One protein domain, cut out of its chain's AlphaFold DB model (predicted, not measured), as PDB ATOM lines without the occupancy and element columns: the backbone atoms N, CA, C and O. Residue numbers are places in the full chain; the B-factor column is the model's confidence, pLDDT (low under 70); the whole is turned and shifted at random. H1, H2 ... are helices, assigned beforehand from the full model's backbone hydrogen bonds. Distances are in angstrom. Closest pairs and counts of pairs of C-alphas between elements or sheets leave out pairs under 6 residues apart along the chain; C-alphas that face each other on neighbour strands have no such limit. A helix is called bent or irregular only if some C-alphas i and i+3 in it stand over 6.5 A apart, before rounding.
ATOM      1  N   ASP A 130     125.523 198.646 165.723       94.69
ATOM      2  CA  ASP A 130     125.080 197.511 164.915       94.69
ATOM      3  C   ASP A 130     126.248 196.827 164.194       94.69
ATOM      4  O   ASP A 130     126.603 197.142 163.053       94.69
ATOM      5  N   ILE A 131     126.813 195.821 164.857       95.06
ATOM      6  CA  ILE A 131     127.935 195.034 164.343       95.06
ATOM      7  C   ILE A 131     127.641 194.314 163.019       95.06
ATOM      8  O   ILE A 131     128.569 194.016 162.265       95.06
ATOM      9  N   SER A 132     126.369 194.040 162.705       94.81
ATOM     10  CA  SER A 132     125.990 193.314 161.489       94.81
ATOM     11  C   SER A 132     126.180 194.165 160.229       94.81
ATOM     12  O   SER A 132     126.499 193.635 159.161       94.81
ATOM     13  N   ARG A 133     126.066 195.494 160.367       94.81
ATOM     14  CA  ARG A 133     126.170 196.467 159.270       94.81
ATOM     15  C   ARG A 133     127.608 196.920 158.985       94.81
ATOM     16  O   ARG A 133     127.863 197.461 157.912       94.81
ATOM     17  N   ILE A 134     128.568 196.633 159.872       95.00
ATOM     18  CA  ILE A 134     129.978 197.046 159.718       95.00
ATOM     19  C   ILE A 134     130.594 196.489 158.428       95.00
ATOM     20  O   ILE A 134     131.060 197.249 157.582       95.00
ATOM     21  N   ILE A 135     130.584 195.166 158.244       95.44
ATOM     22  CA  ILE A 135     131.235 194.533 157.084       95.44
ATOM     23  C   ILE A 135     130.579 194.931 155.751       95.44
ATOM     24  O   ILE A 135     131.318 195.271 154.824       95.44
ATOM     25  N   PRO A 136     129.237 194.940 155.611       94.69
ATOM     26  CA  PRO A 136     128.584 195.491 154.425       94.69
ATOM     27  C   PRO A 136     129.007 196.935 154.122       94.69
ATOM     28  O   PRO A 136     129.394 197.221 152.989       94.69
ATOM     29  N   ASN A 137     129.026 197.817 155.127       94.44
ATOM     30  CA  ASN A 137     129.442 199.208 154.943       94.44
ATOM     31  C   ASN A 137     130.892 199.315 154.451       94.44
ATOM     32  O   ASN A 137     131.157 200.052 153.504       94.44
ATOM     33  N   LEU A 138     131.818 198.550 155.040       94.38
ATOM     34  CA  LEU A 138     133.226 198.552 154.631       94.38
ATOM     35  C   LEU A 138     133.423 198.019 153.205       94.38
ATOM     36  O   LEU A 138     134.260 198.545 152.473       94.38
ATOM     37  N   LYS A 139     132.632 197.029 152.768       93.12
ATOM     38  CA  LYS A 139     132.670 196.540 151.378       93.12
ATOM     39  C   LYS A 139     132.287 197.628 150.376       93.12
ATOM     40  O   LYS A 139     132.921 197.725 149.330       93.12
ATOM     41  N   VAL A 140     131.304 198.468 150.704       91.44
ATOM     42  CA  VAL A 140     130.922 199.622 149.870       91.44
ATOM     43  C   VAL A 140     132.028 200.689 149.850       91.44
ATOM     44  O   VAL A 140     132.226 201.342 148.828       91.44
ATOM     45  N   CYS A 141     132.818 200.825 150.922       91.25
ATOM     46  CA  CYS A 141     133.962 201.744 150.956       91.25
ATOM     47  C   CYS A 141     135.129 201.333 150.037       91.25
ATOM     48  O   CYS A 141     135.851 202.208 149.561       91.25
ATOM     49  N   ILE A 142     135.322 200.037 149.755       91.81
ATOM     50  CA  ILE A 142     136.430 199.528 148.917       91.81
ATOM     51  C   ILE A 142     136.536 200.264 147.567       91.81
ATOM     52  O   ILE A 142     137.589 200.854 147.303       91.81
ATOM     53  N   PRO A 143     135.494 200.296 146.709       89.06
ATOM     54  CA  PRO A 143     135.575 201.000 145.430       89.06
ATOM     55  C   PRO A 143     135.778 202.512 145.597       89.06
ATOM     56  O   PRO A 143     136.406 203.132 144.745       89.06
ATOM     57  N   ILE A 144     135.300 203.111 146.695       86.75
ATOM     58  CA  ILE A 144     135.496 204.540 146.991       86.75
ATOM     59  C   ILE A 144     136.974 204.826 147.260       86.75
ATOM     60  O   ILE A 144     137.550 205.736 146.663       86.75
ATOM     61  N   PHE A 145     137.607 204.033 148.126       89.38
ATOM     62  CA  PHE A 145     139.020 204.208 148.444       89.38
ATOM     63  C   PHE A 145     139.917 203.881 147.260       89.38
ATOM     64  O   PHE A 145     140.870 204.621 147.028       89.38
ATOM     65  N   TYR A 146     139.579 202.852 146.482       88.56
ATOM     66  CA  TYR A 146     140.291 202.524 145.250       88.56
ATOM     67  C   TYR A 146     140.211 203.654 144.217       88.56
ATOM     68  O   TYR A 146     141.237 204.041 143.660       88.56
ATOM     69  N   ALA A 147     139.020 204.227 144.001       85.19
ATOM     70  CA  ALA A 147     138.822 205.335 143.067       85.19
ATOM     71  C   ALA A 147     139.575 206.609 143.483       85.19
ATOM     72  O   ALA A 147     140.019 207.364 142.622       85.19
ATOM     73  N   HIS A 148     139.735 206.850 144.788       81.06
ATOM     74  CA  HIS A 148     140.585 207.932 145.284       81.06
ATOM     75  C   HIS A 148     142.077 207.621 145.075       81.06
ATOM     76  O   HIS A 148     142.832 208.472 144.612       81.06
ATOM     77  N   SER A 149     142.515 206.409 145.431       86.62
ATOM     78  CA  SER A 149     143.865 205.911 145.166       86.62
ATOM     79  C   SER A 149     143.939 204.395 145.362       86.62
ATOM     80  O   SER A 149     143.617 203.883 146.435       86.62
ATOM     81  N   CYS A 150     144.485 203.671 144.383       84.88
ATOM     82  CA  CYS A 150     144.775 202.239 144.521       84.88
ATOM     83  C   CYS A 150     145.835 201.927 145.599       84.88
ATOM     84  O   CYS A 150     145.938 200.786 146.036       84.88
ATOM     85  N   LEU A 151     146.587 202.938 146.049       84.00
ATOM     86  CA  LEU A 151     147.560 202.854 147.143       84.00
ATOM     87  C   LEU A 151     147.026 203.465 148.449       84.00
ATOM     88  O   LEU A 151     147.793 203.769 149.364       84.00
ATOM     89  N   SER A 152     145.713 203.691 148.541       90.75
ATOM     90  CA  SER A 152     145.088 204.260 149.731       90.75
ATOM     91  C   SER A 152     145.341 203.371 150.947       90.75
ATOM     92  O   SER A 152     144.924 202.214 150.975       90.75
ATOM     93  N   LYS A 153     145.947 203.930 152.002       92.44
ATOM     94  CA  LYS A 153     146.053 203.244 153.298       92.44
ATOM     95  C   LYS A 153     144.676 202.763 153.769       92.44
ATOM     96  O   LYS A 153     144.548 201.631 154.211       92.44
ATOM     97  N   TYR A 154     143.637 203.580 153.595       90.94
ATOM     98  CA  TYR A 154     142.269 203.225 153.983       90.94
ATOM     99  C   TYR A 154     141.724 202.018 153.212       90.94
ATOM    100  O   TYR A 154     140.983 201.224 153.783       90.94
ATOM    101  N   LEU A 155     142.111 201.851 151.940       92.94
ATOM    102  CA  LEU A 155     141.756 200.665 151.159       92.94
ATOM    103  C   LEU A 155     142.383 199.411 151.773       92.94
ATOM    104  O   LEU A 155     141.672 198.440 152.019       92.94
ATOM    105  N   PHE A 156     143.691 199.449 152.039       94.75
ATOM    106  CA  PHE A 156     144.411 198.315 152.619       94.75
ATOM    107  C   PHE A 156     143.864 197.931 153.992       94.75
ATOM    108  O   PHE A 156     143.551 196.765 154.199       94.75
ATOM    109  N   GLU A 157     143.684 198.903 154.887       94.19
ATOM    110  CA  GLU A 157     143.138 198.665 156.230       94.19
ATOM    111  C   GLU A 157     141.714 198.088 156.163       94.19
ATOM    112  O   GLU A 157     141.380 197.173 156.910       94.19
ATOM    113  N   CYS A 158     140.870 198.557 155.233       94.38
ATOM    114  CA  CYS A 158     139.519 198.012 155.070       94.38
ATOM    115  C   CYS A 158     139.521 196.573 154.564       94.38
ATOM    116  O   CYS A 158     138.779 195.741 155.087       94.38
ATOM    117  N   VAL A 159     140.331 196.274 153.544       95.81
ATOM    118  CA  VAL A 159     140.445 194.912 153.010       95.81
ATOM    119  C   VAL A 159     140.996 193.980 154.083       95.81
ATOM    120  O   VAL A 159     140.390 192.945 154.341       95.81
ATOM    121  N   ASP A 160     142.070 194.376 154.762       96.06
ATOM    122  CA  ASP A 160     142.681 193.609 155.846       96.06
ATOM    123  C   ASP A 160     141.695 193.350 156.999       96.06
ATOM    124  O   ASP A 160     141.526 192.201 157.420       96.06
ATOM    125  N   TYR A 161     140.967 194.377 157.453       95.94
ATOM    126  CA  TYR A 161     139.952 194.233 158.499       95.94
ATOM    127  C   TYR A 161     138.836 193.268 158.084       95.94
ATOM    128  O   TYR A 161     138.489 192.359 158.845       95.94
ATOM    129  N   ILE A 162     138.297 193.415 156.865       96.81
ATOM    130  CA  ILE A 162     137.273 192.505 156.337       96.81
ATOM    131  C   ILE A 162     137.823 191.081 156.302       96.81
ATOM    132  O   ILE A 162     137.184 190.189 156.853       96.81
ATOM    133  N   THR A 163     139.002 190.862 155.715       97.50
ATOM    134  CA  THR A 163     139.605 189.529 155.597       97.50
ATOM    135  C   THR A 163     139.822 188.887 156.964       97.50
ATOM    136  O   THR A 163     139.473 187.721 157.146       97.50
ATOM    137  N   LYS A 164     140.325 189.631 157.956       96.88
ATOM    138  CA  LYS A 164     140.471 189.132 159.332       96.88
ATOM    139  C   LYS A 164     139.139 188.681 159.908       96.88
ATOM    140  O   LYS A 164     139.010 187.531 160.327       96.88
ATOM    141  N   VAL A 165     138.136 189.552 159.867       96.56
ATOM    142  CA  VAL A 165     136.810 189.289 160.435       96.56
ATOM    143  C   VAL A 165     136.066 188.165 159.709       96.56
ATOM    144  O   VAL A 165     135.286 187.449 160.339       96.56
ATOM    145  N   THR A 166     136.255 187.999 158.399       94.94
ATOM    146  CA  THR A 166     135.512 186.998 157.620       94.94
ATOM    147  C   THR A 166     136.226 185.662 157.485       94.94
ATOM    148  O   THR A 166     135.541 184.653 157.343       94.94
ATOM    149  N   CYS A 167     137.560 185.644 157.497       96.00
ATOM    150  CA  CYS A 167     138.339 184.467 157.107       96.00
ATOM    151  C   CYS A 167     139.275 183.935 158.198       96.00
ATOM    152  O   CYS A 167     139.540 182.737 158.200       96.00
ATOM    153  N   PHE A 168     139.804 184.784 159.089       96.44
ATOM    154  CA  PHE A 168     140.870 184.372 160.017       96.44
ATOM    155  C   PHE A 168     140.419 184.218 161.467       96.44
ATOM    156  O   PHE A 168     140.902 183.327 162.159       96.44
ATOM    157  N   LEU A 169     139.524 185.083 161.943       97.38
ATOM    158  CA  LEU A 169     139.118 185.086 163.346       97.38
ATOM    159  C   LEU A 169     138.119 183.967 163.653       97.38
ATOM    160  O   LEU A 169     137.186 183.714 162.886       97.38
ATOM    161  N   SER A 170     138.266 183.346 164.825       97.38
ATOM    162  CA  SER A 170     137.234 182.465 165.374       97.38
ATOM    163  C   SER A 170     135.939 183.250 165.654       97.38
ATOM    164  O   SER A 170     135.971 184.478 165.799       97.38
ATOM    165  N   PRO A 171     134.780 182.577 165.789       96.44
ATOM    166  CA  PRO A 171     133.509 183.257 166.044       96.44
ATOM    167  C   PRO A 171     133.538 184.212 167.248       96.44
ATOM    168  O   PRO A 171     132.971 185.303 167.185       96.44
ATOM    169  N   LEU A 172     134.237 183.836 168.324       96.75
ATOM    170  CA  LEU A 172     134.357 184.659 169.529       96.75
ATOM    171  C   LEU A 172     135.272 185.872 169.319       96.75
ATOM    172  O   LEU A 172     134.957 186.970 169.772       96.75
ATOM    173  N   GLU A 173     136.405 185.694 168.640       97.50
ATOM    174  CA  GLU A 173     137.325 186.796 168.342       97.50
ATOM    175  C   GLU A 173     136.685 187.812 167.403       97.50
ATOM    176  O   GLU A 173     136.781 189.013 167.643       97.50
ATOM    177  N   LYS A 174     135.968 187.335 166.382       96.56
ATOM    178  CA  LYS A 174     135.175 188.178 165.489       96.56
ATOM    179  C   LYS A 174     134.204 189.056 166.272       96.56
ATOM    180  O   LYS A 174     134.147 190.258 166.021       96.56
ATOM    181  N   LEU A 175     133.451 188.463 167.201       95.81
ATOM    182  CA  LEU A 175     132.488 189.204 168.010       95.81
ATOM    183  C   LEU A 175     133.191 190.293 168.826       95.81
ATOM    184  O   LEU A 175     132.808 191.453 168.749       95.81
ATOM    185  N   ARG A 176     134.285 189.941 169.512       95.94
ATOM    186  CA  ARG A 176     135.082 190.889 170.307       95.94
ATOM    187  C   ARG A 176     135.651 192.034 169.476       95.94
ATOM    188  O   ARG A 176     135.648 193.167 169.938       95.94
ATOM    189  N   VAL A 177     136.145 191.749 168.273       95.88
ATOM    190  CA  VAL A 177     136.699 192.774 167.375       95.88
ATOM    191  C   VAL A 177     135.602 193.720 166.886       95.88
ATOM    192  O   VAL A 177     135.783 194.936 166.923       95.88
ATOM    193  N   LEU A 178     134.454 193.184 166.465       95.44
ATOM    194  CA  LEU A 178     133.331 193.990 165.980       95.44
ATOM    195  C   LEU A 178     132.704 194.835 167.096       95.44
ATOM    196  O   LEU A 178     132.535 196.038 166.922       95.44
ATOM    197  N   GLU A 179     132.405 194.237 168.249       93.69
ATOM    198  CA  GLU A 179     131.875 194.964 169.409       93.69
ATOM    199  C   GLU A 179     132.890 195.981 169.943       93.69
ATOM    200  O   GLU A 179     132.526 197.112 170.247       93.69
ATOM    201  N   GLY A 180     134.177 195.626 169.971       93.81
ATOM    202  CA  GLY A 180     135.264 196.510 170.397       93.81
ATOM    203  C   GLY A 180     135.550 197.678 169.447       93.81
ATOM    204  O   GLY A 180     136.350 198.547 169.783       93.81
ATOM    205  N   SER A 181     134.908 197.725 168.277       93.12
ATOM    206  CA  SER A 181     135.065 198.830 167.321       93.12
ATOM    207  C   SER A 181     134.283 200.079 167.748       93.12
ATOM    208  O   SER A 181     134.510 201.172 167.225       93.12
ATOM    209  N   MET A 182     133.370 199.937 168.713       94.88
ATOM    210  CA  MET A 182     132.493 200.994 169.210       94.88
ATOM    211  C   MET A 182     132.462 200.973 170.741       94.88
ATOM    212  O   MET A 182     132.644 199.939 171.375       94.88
ATOM    213  N   VAL A 183     132.237 202.130 171.356       94.31
ATOM    214  CA  VAL A 183     132.194 202.283 172.814       94.31
ATOM    215  C   VAL A 183     130.952 203.068 173.207       94.31
ATOM    216  O   VAL A 183     130.691 204.139 172.664       94.31
ATOM    217  N   ASN A 184     130.216 202.586 174.209       94.25
ATOM    218  CA  ASN A 184     129.072 203.295 174.778       94.25
ATOM    219  C   ASN A 184     129.434 203.947 176.120       94.25
ATOM    220  O   ASN A 184     129.146 203.414 177.188       94.25
ATOM    221  N   LEU A 185     130.083 205.115 176.076       87.50
ATOM    222  CA  LEU A 185     130.545 205.800 177.294       87.50
ATOM    223  C   LEU A 185     129.409 206.341 178.175       87.50
ATOM    224  O   LEU A 185     129.615 206.552 179.368       87.50
ATOM    225  N   ARG A 186     128.245 206.643 177.589       86.31
ATOM    226  CA  ARG A 186     127.117 207.286 178.291       86.31
ATOM    227  C   ARG A 186     126.000 206.310 178.659       86.31
ATOM    228  O   ARG A 186     125.109 206.684 179.415       86.31
ATOM    229  N   GLY A 187     126.051 205.086 178.139       89.44
ATOM    230  CA  GLY A 187     124.947 204.138 178.193       89.44
ATOM    231  C   GLY A 187     123.771 204.552 177.300       89.44
ATOM    232  O   GLY A 187     123.712 205.660 176.769       89.44
ATOM    233  N   GLY A 188     122.801 203.650 177.148       89.88
ATOM    234  CA  GLY A 188     121.585 203.885 176.364       89.88
ATOM    235  C   GLY A 188     121.758 203.703 174.852       89.88
ATOM    236  O   GLY A 188     122.872 203.588 174.339       89.88
ATOM    237  N   GLN A 189     120.628 203.646 174.148       89.31
ATOM    238  CA  GLN A 189     120.569 203.463 172.697       89.31
ATOM    239  C   GLN A 189     121.010 204.733 171.951       89.31
ATOM    240  O   GLN A 189     120.765 205.843 172.424       89.31
ATOM    241  N   GLY A 190     121.673 204.575 170.801       90.00
ATOM    242  CA  GLY A 190     122.100 205.696 169.953       90.00
ATOM    243  C   GLY A 190     123.315 206.482 170.471       90.00
ATOM    244  O   GLY A 190     123.677 207.504 169.887       90.00
ATOM    245  N   ASN A 191     123.940 206.035 171.567       92.94
ATOM    246  CA  ASN A 191     125.026 206.743 172.261       92.94
ATOM    247  C   ASN A 191     126.414 206.117 172.060       92.94
ATOM    248  O   ASN A 191     127.376 206.517 172.725       92.94
ATOM    249  N   ASN A 192     126.527 205.142 171.161       95.38
ATOM    250  CA  ASN A 192     127.812 204.567 170.787       95.38
ATOM    251  C   ASN A 192     128.650 205.573 169.988       95.38
ATOM    252  O   ASN A 192     128.132 206.412 169.247       95.38
TER     253      ASN A 192
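This is residues 130 to 192 of the 261 residues of an uncharacterized protein of Mytilus galloprovincialis (UniProt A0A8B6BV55). Three helices follow one another like the sides of a triangle: the long H1 is one side, H2 folds back from its end, and H3 returns to touch the beginning of H1. A tail without named elements leaves the corner where H3 meets H1, and its residues 185 to 190 stick out as a loop. The printed part has 63 residues with three named helices in the order H1, H2, H3 and no named strand; the class is all helix. It is loose, with a radius of gyration of the C-alphas of 13.5 A, and spans 39 by 26 by 16 A.

Begin with H1, residues 131 to 148, which has a kink of 34 degrees near residue 140 and is only just irregular, C-alphas 132 and 135 being 7.0 A apart. H2, residues 153 to 168, touches it, and their closest C-alphas, those of Phe 145 and Leu 155, are 5.2 A apart. The two form a helical hairpin, running opposite ways at a steep tilt of 37 degrees, only just past shallow. With residues 165 to 166 alone, H2 only just touches H3, residues 171 to 179, with 3 pairs of C-alphas within 8 A; the closest, Val 165 and Lys 174, are 5.4 A apart. These two also form a helical hairpin, opposite ways at a shallow tilt of 34 degrees, only just short of steep. H1, with residues 131 to 134 alone, and H3 touch only at their ends, and only just, with 3 pairs; the closest C-alphas, Ile 131 and Leu 178, are 5.7 A apart. In H2 and H3 every O i to N i+4 pair is within hydrogen-bond range; in H1, 10 of 14 are.

Find C-alpha 131 at (127.935, 195.034, 164.343); from there H1 runs 26.3 A to C-alpha 148 at (140.585, 207.932, 145.284). H2 covers 20.7 A. H3 covers 12.3 A and ends at C-alpha 179, (131.875, 194.964, 169.409).

Look to Cys 150 and Gly 188 for the two C-alphas farthest apart, 39.4 A. The printed part has no cut, both links are tight, and no printed residue has a pLDDT under 70.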